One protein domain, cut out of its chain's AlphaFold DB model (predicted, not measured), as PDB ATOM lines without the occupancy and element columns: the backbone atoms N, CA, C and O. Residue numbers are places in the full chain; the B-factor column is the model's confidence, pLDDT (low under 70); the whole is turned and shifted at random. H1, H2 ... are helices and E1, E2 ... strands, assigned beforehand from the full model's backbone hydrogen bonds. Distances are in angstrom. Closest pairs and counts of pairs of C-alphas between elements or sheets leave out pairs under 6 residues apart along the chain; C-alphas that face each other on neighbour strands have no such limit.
ATOM      1  N   ASP A 186       6.429  40.578 116.173       91.88
ATOM      2  CA  ASP A 186       5.439  41.657 116.244       91.88
ATOM      3  C   ASP A 186       4.789  41.926 114.884       91.88
ATOM      4  O   ASP A 186       3.615  42.295 114.826       91.88
ATOM      5  N   LYS A 187       5.534  41.755 113.783       91.88
ATOM      6  CA  LYS A 187       4.987  41.914 112.432       91.88
ATOM      7  C   LYS A 187       3.954  40.823 112.157       91.88
ATOM      8  O   LYS A 187       2.837  41.147 111.766       91.88
ATOM      9  N   TYR A 188       4.298  39.564 112.426       93.19
ATOM     10  CA  TYR A 188       3.392  38.430 112.228       93.19
ATOM     11  C   TYR A 188       2.179  38.494 113.158       93.19
ATOM     12  O   TYR A 188       1.056  38.275 112.716       93.19
ATOM     13  N   ALA A 189       2.373  38.883 114.419       93.88
ATOM     14  CA  ALA A 189       1.274  39.078 115.356       93.88
ATOM     15  C   ALA A 189       0.326  40.206 114.917       93.88
ATOM     16  O   ALA A 189      -0.890  40.080 115.050       93.88
ATOM     17  N   LYS A 190       0.862  41.293 114.343       93.94
ATOM     18  CA  LYS A 190       0.051  42.370 113.761       93.94
ATOM     19  C   LYS A 190      -0.726  41.899 112.527       93.94
ATOM     20  O   LYS A 190      -1.892  42.257 112.395       93.94
ATOM     21  N   GLU A 191      -0.104  41.106 111.652       93.62
ATOM     22  CA  GLU A 191      -0.755  40.500 110.476       93.62
ATOM     23  C   GLU A 191      -1.879  39.536 110.873       93.62
ATOM     24  O   GLU A 191      -2.931  39.527 110.241       93.62
ATOM     25  N   ALA A 192      -1.689  38.763 111.945       91.88
ATOM     26  CA  ALA A 192      -2.687  37.820 112.441       91.88
ATOM     27  C   ALA A 192      -3.936  38.505 113.034       91.88
ATOM     28  O   ALA A 192      -4.984  37.873 113.175       91.88
ATOM     29  N   GLY A 193      -3.849  39.791 113.383       91.12
ATOM     30  CA  GLY A 193      -4.962  40.571 113.919       91.12
ATOM     31  C   GLY A 193      -5.372  40.192 115.347       91.12
ATOM     32  O   GLY A 193      -4.949  39.185 115.923       91.12
ATOM     33  N   THR A 194      -6.219  41.032 115.936       91.25
ATOM     34  CA  THR A 194      -6.747  40.870 117.297       91.25
ATOM     35  C   THR A 194      -7.988  39.987 117.322       91.25
ATOM     36  O   THR A 194      -8.871  40.133 116.480       91.25
ATOM     37  N   VAL A 195      -8.089  39.122 118.332       94.94
ATOM     38  CA  VAL A 195      -9.295  38.335 118.628       94.94
ATOM     39  C   VAL A 195      -9.817  38.765 119.992       94.94
ATOM     40  O   VAL A 195      -9.031  39.094 120.879       94.94
ATOM     41  N   ALA A 196     -11.137  38.793 120.173       93.12
ATOM     42  CA  ALA A 196     -11.726  39.119 121.467       93.12
ATOM     43  C   ALA A 196     -11.159  38.188 122.550       93.12
ATOM     44  O   ALA A 196     -11.244  36.968 122.440       93.12
ATOM     45  N   GLY A 197     -10.553  38.775 123.579       93.38
ATOM     46  CA  GLY A 197      -9.930  38.018 124.656       93.38
ATOM     47  C   GLY A 197      -8.482  37.587 124.417       93.38
ATOM     48  O   GLY A 197      -7.881  37.083 125.355       93.38
ATOM     49  N   VAL A 198      -7.892  37.802 123.234       96.44
ATOM     50  CA  VAL A 198      -6.508  37.400 122.916       96.44
ATOM     51  C   VAL A 198      -5.732  38.581 122.336       96.44
ATOM     52  O   VAL A 198      -6.108  39.157 121.316       96.44
ATOM     53  N   SER A 199      -4.616  38.937 122.969       95.81
ATOM     54  CA  SER A 199      -3.792  40.083 122.564       95.81
ATOM     55  C   SER A 199      -2.306  39.742 122.547       95.81
ATOM     56  O   SER A 199      -1.838  38.926 123.335       95.81
ATOM     57  N   TRP A 200      -1.549  40.357 121.639       96.88
ATOM     58  CA  TRP A 200      -0.098  40.196 121.592       96.88
ATOM     59  C   TRP A 200       0.589  41.182 122.536       96.88
ATOM     60  O   TRP A 200       0.411  42.397 122.414       96.88
ATOM     61  N   LYS A 201       1.429  40.680 123.444       95.50
ATOM     62  CA  LYS A 201       2.216  41.508 124.361       95.50
ATOM     63  C   LYS A 201       3.657  41.614 123.873       95.50
ATOM     64  O   LYS A 201       4.496  40.767 124.166       95.50
ATOM     65  N   LYS A 202       3.958  42.719 123.186       93.88
ATOM     66  CA  LYS A 202       5.269  43.008 122.570       93.88
ATOM     67  C   LYS A 202       6.466  42.847 123.517       93.88
ATOM     68  O   LYS A 202       7.512  42.359 123.105       93.88
ATOM     69  N   THR A 203       6.323  43.231 124.786       91.62
ATOM     70  CA  THR A 203       7.411  43.126 125.776       91.62
ATOM     71  C   THR A 203       7.764  41.684 126.128       91.62
ATOM     72  O   THR A 203       8.927  41.397 126.381       91.62
ATOM     73  N   LEU A 204       6.777  40.786 126.126       91.19
ATOM     74  CA  LEU A 204       6.960  39.367 126.447       91.19
ATOM     75  C   LEU A 204       7.045  38.479 125.201       91.19
ATOM     76  O   LEU A 204       7.348  37.295 125.327       91.19
ATOM     77  N   ARG A 205       6.785  39.054 124.017       94.44
ATOM     78  CA  ARG A 205       6.704  38.361 122.727       94.44
ATOM     79  C   ARG A 205       5.824  37.109 122.804       94.44
ATOM     80  O   ARG A 205       6.231  36.024 122.396       94.44
ATOM     81  N   CYS A 206       4.630  37.260 123.371       96.81
ATOM     82  CA  CYS A 206       3.678  36.171 123.553       96.81
ATOM     83  C   CYS A 206       2.236  36.641 123.356       96.81
ATOM     84  O   CYS A 206       1.927  37.833 123.486       96.81
ATOM     85  N   TRP A 207       1.348  35.690 123.083       97.38
ATOM     86  CA  TRP A 207      -0.092  35.919 123.136       97.38
ATOM     87  C   TRP A 207      -0.565  35.817 124.579       97.38
ATOM     88  O   TRP A 207      -0.157  34.917 125.304       97.38
ATOM     89  N   VAL A 208      -1.410  36.746 124.999       95.94
ATOM     90  CA  VAL A 208      -1.979  36.796 126.344       95.94
ATOM     91  C   VAL A 208      -3.487  36.746 126.220       95.94
ATOM     92  O   VAL A 208      -4.083  37.525 125.467       95.94
ATOM     93  N   THR A 209      -4.103  35.849 126.980       95.31
ATOM     94  CA  THR A 209      -5.556  35.743 127.060       95.31
ATOM     95  C   THR A 209      -6.083  36.628 128.184       95.31
ATOM     96  O   THR A 209      -5.767  36.396 129.345       95.31
ATOM     97  N   GLN A 210      -6.867  37.657 127.867       92.19
ATOM     98  CA  GLN A 210      -7.478  38.563 128.845       92.19
ATOM     99  C   GLN A 210      -8.940  38.795 128.495       92.19
ATOM    100  O   GLN A 210      -9.251  39.517 127.547       92.19
ATOM    101  N   ARG A 211      -9.857  38.223 129.275       90.31
ATOM    102  CA  ARG A 211     -11.289  38.450 129.075       90.31
ATOM    103  C   ARG A 211     -12.010  38.545 130.409       90.31
ATOM    104  O   ARG A 211     -11.648  37.878 131.373       90.31
ATOM    105  N   LYS A 212     -13.016  39.412 130.468       89.25
ATOM    106  CA  LYS A 212     -13.865  39.600 131.643       89.25
ATOM    107  C   LYS A 212     -15.192  38.883 131.407       89.25
ATOM    108  O   LYS A 212     -15.843  39.144 130.400       89.25
ATOM    109  N   PHE A 213     -15.583  38.017 132.335       82.19
ATOM    110  CA  PHE A 213     -16.837  37.265 132.311       82.19
ATOM    111  C   PHE A 213     -17.576  37.443 133.630       82.19
ATOM    112  O   PHE A 213     -16.997  37.241 134.694       82.19
ATOM    113  N   GLY A 214     -18.843  37.865 133.570       78.12
ATOM    114  CA  GLY A 214     -19.675  38.027 134.768       78.12
ATOM    115  C   GLY A 214     -19.039  38.919 135.841       78.12
ATOM    116  O   GLY A 214     -19.079  38.602 137.024       78.12
ATOM    117  N   GLY A 215     -18.344  39.988 135.437       85.38
ATOM    118  CA  GLY A 215     -17.646  40.872 136.375       85.38
ATOM    119  C   GLY A 215     -16.256  40.395 136.819       85.38
ATOM    120  O   GLY A 215     -15.473  41.222 137.287       85.38
ATOM    121  N   LYS A 216     -15.906  39.119 136.615       81.31
ATOM    122  CA  LYS A 216     -14.621  38.526 137.010       81.31
ATOM    123  C   LYS A 216     -13.643  38.496 135.838       81.31
ATOM    124  O   LYS A 216     -14.027  38.272 134.691       81.31
ATOM    125  N   TRP A 217     -12.367  38.735 136.121       83.06
ATOM    126  CA  TRP A 217     -11.308  38.570 135.131       83.06
ATOM    127  C   TRP A 217     -10.922  37.101 135.041       83.06
ATOM    128  O   TRP A 217     -10.600  36.478 136.053       83.06
ATOM    129  N   LEU A 218     -10.956  36.560 133.830       78.75
ATOM    130  CA  LEU A 218     -10.397  35.251 133.550       78.75
ATOM    131  C   LEU A 218      -8.873  35.363 133.639       78.75
ATOM    132  O   LEU A 218      -8.293  36.342 133.157       78.75
ATOM    133  N   TRP A 219      -8.246  34.405 134.324       76.06
ATOM    134  CA  TRP A 219      -6.813  34.440 134.603       76.06
ATOM    135  C   TRP A 219      -6.009  34.604 133.311       76.06
ATOM    136  O   TRP A 219      -6.271  33.949 132.300       76.06
ATOM    137  N   CYS A 220      -5.028  35.506 133.352       85.69
ATOM    138  CA  CYS A 220      -4.150  35.759 132.221       85.69
ATOM    139  C   CYS A 220      -3.213  34.566 132.040       85.69
ATOM    140  O   CYS A 220      -2.388  34.301 132.915       85.69
ATOM    141  N   LYS A 221      -3.335  33.861 130.912       95.06
ATOM    142  CA  LYS A 221      -2.380  32.837 130.502       95.06
ATOM    143  C   LYS A 221      -1.575  33.354 129.318       95.06
ATOM    144  O   LYS A 221      -2.127  33.936 128.380       95.06
ATOM    145  N   ASP A 222      -0.270  33.131 129.392       96.62
ATOM    146  CA  ASP A 222       0.685  33.532 128.369       96.62
ATOM    147  C   ASP A 222       1.016  32.331 127.475       96.62
ATOM    148  O   ASP A 222       1.318  31.237 127.956       96.62
ATOM    149  N   PHE A 223       0.994  32.548 126.164       97.44
ATOM    150  CA  PHE A 223       1.299  31.563 125.131       97.44
ATOM    151  C   PHE A 223       2.488  32.069 124.319       97.44
ATOM    152  O   PHE A 223       2.352  32.910 123.424       97.44
ATOM    153  N   LYS A 224       3.680  31.599 124.694       96.75
ATOM    154  CA  LYS A 224       4.927  31.891 123.982       96.75
ATOM    155  C   LYS A 224       5.049  30.960 122.772       96.75
ATOM    156  O   LYS A 224       4.778  29.771 122.929       96.75
ATOM    157  N   PRO A 225       5.412  31.475 121.589       96.25
ATOM    158  CA  PRO A 225       5.715  30.621 120.453       96.25
ATOM    159  C   PRO A 225       7.053  29.905 120.682       96.25
ATOM    160  O   PRO A 225       7.930  30.439 121.366       96.25
ATOM    161  N   ASP A 226       7.184  28.695 120.137       91.44
ATOM    162  CA  ASP A 226       8.378  27.856 120.316       91.44
ATOM    163  C   ASP A 226       9.606  28.476 119.623       91.44
ATOM    164  O   ASP A 226      10.721  28.444 120.144       91.44
ATOM    165  N   ASP A 227       9.371  29.141 118.490       89.44
ATOM    166  CA  ASP A 227      10.318  30.013 117.808       89.44
ATOM    167  C   ASP A 227       9.621  31.294 117.301       89.44
ATOM    168  O   ASP A 227       8.436  31.525 117.540       89.44
ATOM    169  N   PHE A 228      10.355  32.186 116.632       90.12
ATOM    170  CA  PHE A 228       9.785  33.429 116.095       90.12
ATOM    171  C   PHE A 228       9.304  33.313 114.643       90.12
ATOM    172  O   PHE A 228       9.011  34.336 114.019       90.12
ATOM    173  N   SER A 229       9.205  32.103 114.091       89.69
ATOM    174  CA  SER A 229       8.654  31.896 112.753       89.69
ATOM    175  C   SER A 229       7.192  32.342 112.692       89.69
ATOM    176  O   SER A 229       6.471  32.389 113.694       89.69
ATOM    177  N   LYS A 230       6.727  32.676 111.484       91.44
ATOM    178  CA  LYS A 230       5.321  33.033 111.262       91.44
ATOM    179  C   LYS A 230       4.381  31.908 111.716       91.44
ATOM    180  O   LYS A 230       3.340  32.190 112.303       91.44
ATOM    181  N   GLU A 231       4.773  30.661 111.471       94.38
ATOM    182  CA  GLU A 231       4.005  29.462 111.811       94.38
ATOM    183  C   GLU A 231       3.914  29.261 113.323       94.38
ATOM    184  O   GLU A 231       2.808  29.122 113.841       94.38
ATOM    185  N   ALA A 232       5.023  29.355 114.063       94.94
ATOM    186  CA  ALA A 232       4.994  29.214 115.519       94.94
ATOM    187  C   ALA A 232       4.219  30.350 116.206       94.94
ATOM    188  O   ALA A 232       3.467  30.106 117.153       94.94
ATOM    189  N   VAL A 233       4.342  31.592 115.713       95.56
ATOM    190  CA  VAL A 233       3.556  32.736 116.216       95.56
ATOM    191  C   VAL A 233       2.058  32.504 116.004       95.56
ATOM    192  O   VAL A 233       1.264  32.806 116.902       95.56
ATOM    193  N   GLN A 234       1.664  31.952 114.855       96.25
ATOM    194  CA  GLN A 234       0.272  31.620 114.554       96.25
ATOM    195  C   GLN A 234      -0.224  30.418 115.375       96.25
ATOM    196  O   GLN A 234      -1.304  30.491 115.958       96.25
ATOM    197  N   ALA A 235       0.575  29.362 115.521       97.62
ATOM    198  CA  ALA A 235       0.233  28.201 116.343       97.62
ATOM    199  C   ALA A 235       0.035  28.589 117.819       97.62
ATOM    200  O   ALA A 235      -0.916  28.153 118.469       97.62
ATOM    201  N   ALA A 236       0.884  29.471 118.358       97.62
ATOM    202  CA  ALA A 236       0.707  30.019 119.702       97.62
ATOM    203  C   ALA A 236      -0.579  30.855 119.831       97.62
ATOM    204  O   ALA A 236      -1.252  30.793 120.863       97.62
ATOM    205  N   ARG A 237      -0.954  31.603 118.782       97.44
ATOM    206  CA  ARG A 237      -2.220  32.350 118.727       97.44
ATOM    207  C   ARG A 237      -3.418  31.409 118.782       97.44
ATOM    208  O   ARG A 237      -4.356  31.660 119.530       97.44
ATOM    209  N   GLU A 238      -3.389  30.334 118.005       98.12
ATOM    210  CA  GLU A 238      -4.461  29.338 117.958       98.12
ATOM    211  C   GLU A 238      -4.621  28.628 119.303       98.12
ATOM    212  O   GLU A 238      -5.738  28.554 119.810       98.12
ATOM    213  N   LYS A 239      -3.513  28.243 119.955       97.88
ATOM    214  CA  LYS A 239      -3.529  27.719 121.333       97.88
ATOM    215  C   LYS A 239      -4.201  28.693 122.312       97.88
ATOM    216  O   LYS A 239      -5.021  28.274 123.127       97.88
ATOM    217  N   ALA A 240      -3.897  29.991 122.213       96.56
ATOM    218  CA  ALA A 240      -4.514  31.020 123.051       96.56
ATOM    219  C   ALA A 240      -6.025  31.175 122.787       96.56
ATOM    220  O   ALA A 240      -6.807  31.298 123.729       96.56
ATOM    221  N   ILE A 241      -6.454  31.130 121.521       96.06
ATOM    222  CA  ILE A 241      -7.875  31.205 121.136       96.06
ATOM    223  C   ILE A 241      -8.644  29.984 121.644       96.06
ATOM    224  O   ILE A 241      -9.721  30.146 122.219       96.06
ATOM    225  N   THR A 242      -8.104  28.779 121.451       96.81
ATOM    226  CA  THR A 242      -8.715  27.535 121.935       96.81
ATOM    227  C   THR A 242      -8.884  27.576 123.446       96.81
ATOM    228  O   THR A 242      -9.991  27.368 123.934       96.81
ATOM    229  N   TYR A 243      -7.845  27.987 124.178       95.31
ATOM    230  CA  TYR A 243      -7.933  28.159 125.625       95.31
ATOM    231  C   TYR A 243      -9.023  29.162 126.035       95.31
ATOM    232  O   TYR A 243      -9.818  28.867 126.922       95.31
ATOM    233  N   CYS A 244      -9.118  30.325 125.376       92.94
ATOM    234  CA  CYS A 244     -10.205  31.275 125.639       92.94
ATOM    235  C   CYS A 244     -11.593  30.644 125.451       92.94
ATOM    236  O   CYS A 244     -12.462  30.837 126.297       92.94
ATOM    237  N   ARG A 245     -11.793  29.871 124.376       93.38
ATOM    238  CA  ARG A 245     -13.072  29.205 124.078       93.38
ATOM    239  C   ARG A 245     -13.422  28.112 125.088       93.38
ATOM    240  O   ARG A 245     -14.575  28.011 125.492       93.38
ATOM    241  N   GLU A 246     -12.445  27.320 125.517       93.81
ATOM    242  CA  GLU A 246     -12.639  26.288 126.544       93.81
ATOM    243  C   GLU A 246     -13.044  26.909 127.885       93.81
ATOM    244  O   GLU A 246     -13.998  26.468 128.521       93.81
ATOM    245  N   GLN A 247     -12.359  27.979 128.295       91.75
ATOM    246  CA  GLN A 247     -12.688  28.692 129.528       91.75
ATOM    247  C   GLN A 247     -14.058  29.374 129.457       91.75
ATOM    248  O   GLN A 247     -14.792  29.413 130.443       91.75
ATOM    249  N   GLU A 248     -14.426  29.880 128.280       89.62
ATOM    250  CA  GLU A 248     -15.776  30.361 128.003       89.62
ATOM    251  C   GLU A 248     -16.814  29.265 128.213       89.62
ATOM    252  O   GLU A 248     -17.750  29.474 128.982       89.62
ATOM    253  N   ALA A 249     -16.639  28.098 127.596       91.12
ATOM    254  CA  ALA A 249     -17.574  26.985 127.726       91.12
ATOM    255  C   ALA A 249     -17.749  26.542 129.189       91.12
ATOM    256  O   ALA A 249     -18.882  26.394 129.643       91.12
ATOM    257  N   LEU A 250     -16.649  26.429 129.945       89.50
ATOM    258  CA  LEU A 250     -16.679  26.075 131.370       89.50
ATOM    259  C   LEU A 250     -17.457  27.098 132.209       89.50
ATOM    260  O   LEU A 250     -18.255  26.742 133.073       89.50
ATOM    261  N   LEU A 251     -17.260  28.393 131.961       86.62
ATOM    262  CA  LEU A 251     -18.006  29.419 132.689       86.62
ATOM    263  C   LEU A 251     -19.491  29.422 132.334       86.62
ATOM    264  O   LEU A 251     -20.321  29.620 133.221       86.62
ATOM    265  N   HIS A 252     -19.832  29.189 131.065       87.00
ATOM    266  CA  HIS A 252     -21.229  29.087 130.655       87.00
ATOM    267  C   HIS A 252     -21.900  27.875 131.309       87.00
ATOM    268  O   HIS A 252     -23.002  28.037 131.822       87.00
ATOM    269  N   SER A 253     -21.227  26.718 131.397       87.94
ATOM    270  CA  SER A 253     -21.787  25.532 132.061       87.94
ATOM    271  C   SER A 253     -22.016  25.746 133.560       87.94
ATOM    272  O   SER A 253     -23.051  25.345 134.093       87.94
ATOM    273  N   HIS A 254     -21.094  26.430 134.247       83.69
ATOM    274  CA  HIS A 254     -21.274  26.778 135.661       83.69
ATOM    275  C   HIS A 254     -22.420  27.772 135.875       83.69
ATOM    276  O   HIS A 254     -23.178  27.638 136.833       83.69
ATOM    277  N   HIS A 255     -22.567  28.755 134.984       83.19
ATOM    278  CA  HIS A 255     -23.657  29.720 135.072       83.19
ATOM    279  C   HIS A 255     -25.016  29.068 134.799       83.19
ATOM    280  O   HIS A 255     -25.976  29.347 135.510       83.19
ATOM    281  N   THR A 256     -25.121  28.192 133.795       82.81
ATOM    282  CA  THR A 256     -26.379  27.487 133.513       82.81
ATOM    283  C   THR A 256     -26.773  26.556 134.654       82.81
ATOM    284  O   THR A 256     -27.938  26.572 135.030       82.81
ATOM    285  N   SER A 257     -25.822  25.824 135.251       83.75
ATOM    286  CA  SER A 257     -26.093  24.985 136.432       83.75
ATOM    287  C   SER A 257     -26.645  25.822 137.583       83.75
ATOM    288  O   SER A 257     -27.730  25.546 138.070       83.75
ATOM    289  N   ALA A 258     -25.966  26.919 137.938       78.94
ATOM    290  CA  ALA A 258     -26.388  27.757 139.057       78.94
ATOM    291  C   ALA A 258     -27.772  28.395 138.851       78.94
ATOM    292  O   ALA A 258     -28.509  28.584 139.814       78.94
ATOM    293  N   VAL A 259     -28.144  28.735 137.611       81.31
ATOM    294  CA  VAL A 259     -29.484  29.265 137.309       81.31
ATOM    295  C   VAL A 259     -30.547  28.176 137.428       81.31
ATOM    296  O   VAL A 259     -31.614  28.453 137.970       81.31
ATOM    297  N   VAL A 260     -30.267  26.956 136.956       83.44
ATOM    298  CA  VAL A 260     -31.187  25.814 137.087       83.44
ATOM    299  C   VAL A 260     -31.395  25.463 138.560       83.44
ATOM    300  O   VAL A 260     -32.543  25.411 138.991       83.44
ATOM    301  N   ASP A 261     -30.319  25.367 139.344       83.19
ATOM    302  CA  ASP A 261     -30.384  25.065 140.781       83.19
ATOM    303  C   ASP A 261     -31.207  26.122 141.544       83.19
ATOM    304  O   ASP A 261     -32.050  25.794 142.380       83.19
ATOM    305  N   CYS A 262     -31.026  27.411 141.222       78.25
ATOM    306  CA  CYS A 262     -31.835  28.488 141.806       78.25
ATOM    307  C   CYS A 262     -33.321  28.382 141.425       78.25
ATOM    308  O   CYS A 262     -34.192  28.732 142.222       78.25
ATOM    309  N   LEU A 263     -33.616  27.958 140.194       83.81
ATOM    310  CA  LEU A 263     -34.976  27.905 139.668       83.81
ATOM    311  C   LEU A 263     -35.739  26.677 140.186       83.81
ATOM    312  O   LEU A 263     -36.938  26.781 140.431       83.81
ATOM    313  N   GLU A 264     -35.058  25.552 140.408       81.38
ATOM    314  CA  GLU A 264     -35.611  24.389 141.117       81.38
ATOM    315  C   GLU A 264     -35.866  24.705 142.592       81.38
ATOM    316  O   GLU A 264     -36.988  24.520 143.062       81.38
ATOM    317  N   ALA A 265     -34.904  25.325 143.287       83.69
ATOM    318  CA  ALA A 265     -35.100  25.752 144.673       83.69
ATOM    319  C   ALA A 265     -36.291  26.721 144.831       83.69
ATOM    320  O   ALA A 265     -37.025  26.662 145.815       83.69
ATOM    321  N   ALA A 266     -36.526  27.602 143.852       84.62
ATOM    322  CA  ALA A 266     -37.682  28.496 143.863       84.62
ATOM    323  C   ALA A 266     -39.021  27.764 143.641       84.62
ATOM    324  O   ALA A 266     -40.033  28.178 144.210       84.62
ATOM    325  N   LYS A 267     -39.052  26.686 142.843       86.19
ATOM    326  CA  LYS A 267     -40.264  25.870 142.636       86.19
ATOM    327  C   LYS A 267     -40.658  25.115 143.900       86.19
ATOM    328  O   LYS A 267     -41.837  25.139 144.254       86.19
ATOM    329  N   ASP A 268     -39.680  24.551 144.607       83.56
ATOM    330  CA  ASP A 268     -39.900  23.880 145.893       83.56
ATOM    331  C   ASP A 268     -40.477  24.846 146.936       83.56
ATOM    332  O   ASP A 268     -41.427  24.513 147.644       83.56
ATOM    333  N   VAL A 269     -39.968  26.084 146.991       86.94
ATOM    334  CA  VAL A 269     -40.480  27.118 147.908       86.94
ATOM    335  C   VAL A 269     -41.907  27.549 147.557       86.94
ATOM    336  O   VAL A 269     -42.691  27.843 148.459       86.94
ATOM    337  N   MET A 270     -42.269  27.596 146.272       84.38
ATOM    338  CA  MET A 270     -43.610  28.013 145.847       84.38
ATOM    339  C   MET A 270     -44.643  26.876 145.810       84.38
ATOM    340  O   MET A 270     -45.805  27.144 145.508       84.38
ATOM    341  N   GLY A 271     -44.265  25.631 146.129       76.62
ATOM    342  CA  GLY A 271     -45.193  24.493 146.173       76.62
ATOM    343  C   GLY A 271     -45.847  24.170 144.824       76.62
ATOM    344  O   GLY A 271     -46.938  23.603 144.785       76.62
TER     345      GLY A 271
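AT A GLANCE: This is residues 186 to 271 of the 273 residues of the protein "Hypothetical protein" of Noctiluca scintillans (UniProt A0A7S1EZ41). A small antiparallel sheet of three short strands, E1, E2 and E3, packs on the first part of one very long helix, H2, whose far part sticks out as a free arm, residues 256 to 270. The short helix H1 sits near the beginning of H2, and the long link between E2 and E3 folds back on itself. The printed part has 86 residues, with two named helices and three named strands in the order H1, E1, E2, E3, H2; the sheet's order is E1, E2, E3 and the class is mostly helix. The whole is only just extended, close to loose, with a radius of gyration of the C-alphas of 18.2 A, and it spans 64 by 19 by 18 A.

HOW THE PARTS SIT: The sheet of E1, residues 198 to 201, E2, residues 206 to 209, and E3, residues 221 to 223, is a meander, each strand the antiparallel neighbour of the one before. E1 and E2 form a hairpin at 143 degrees between their directions, with N 199 and O 208 within hydrogen-bond range at 2.9 A. E2 and E3 form a hairpin at 147 degrees, with N 223 and O 207 within range at 2.8 A. H2, residues 230 to 270, is on the sheet at a height over the sheet of 6.7 A. It lies over E2 and runs along the strands, at 10 degrees to E2 on the local plane; the closest C-alphas of the two are those of Trp 207 and Arg 237, 6.1 A apart. H1, residues 186 to 192, is on the sheet too, and the helices and the sheet make two layers, helices on one face of a sheet. The closest C-alphas of H1 and E1 are those of Ala 189 and Trp 200, 6.5 A apart. H1 and H2 touch, H2 with residues 230 to 234 alone; their closest C-alphas are those of Tyr 188 and Lys 230, 5.8 A apart. They run the same way at a steep tilt of 57 degrees. In H1 and H2 every O i to N i+4 pair is within hydrogen-bond range.

IN THESE COORDINATES: E1 measures 9.8 A from first to last C-alpha, E2 9.9 A, E3 6.6 A and H1 9.8 A. H2 is 60.1 A long, from C-alpha 230 at (5.321, 33.033, 111.262) to C-alpha 270 at (-43.610, 28.013, 145.847). C-alpha 186, where H1 begins, is at (5.439, 41.657, 116.244).

THE WHOLE: The C-alphas of Ser 229 and Gly 271, the two farthest apart, are 63.8 A from each other. Without residues 256 to 271, which stand free, the body spans 39 by 18 by 17 A. The link from E2 to E3 is long; within it, residues 212 to 213 pair with residues 216 to 217, antiparallel. The printed part has no cut. Its mean pLDDT is 90.2, and no printed residue is under 70.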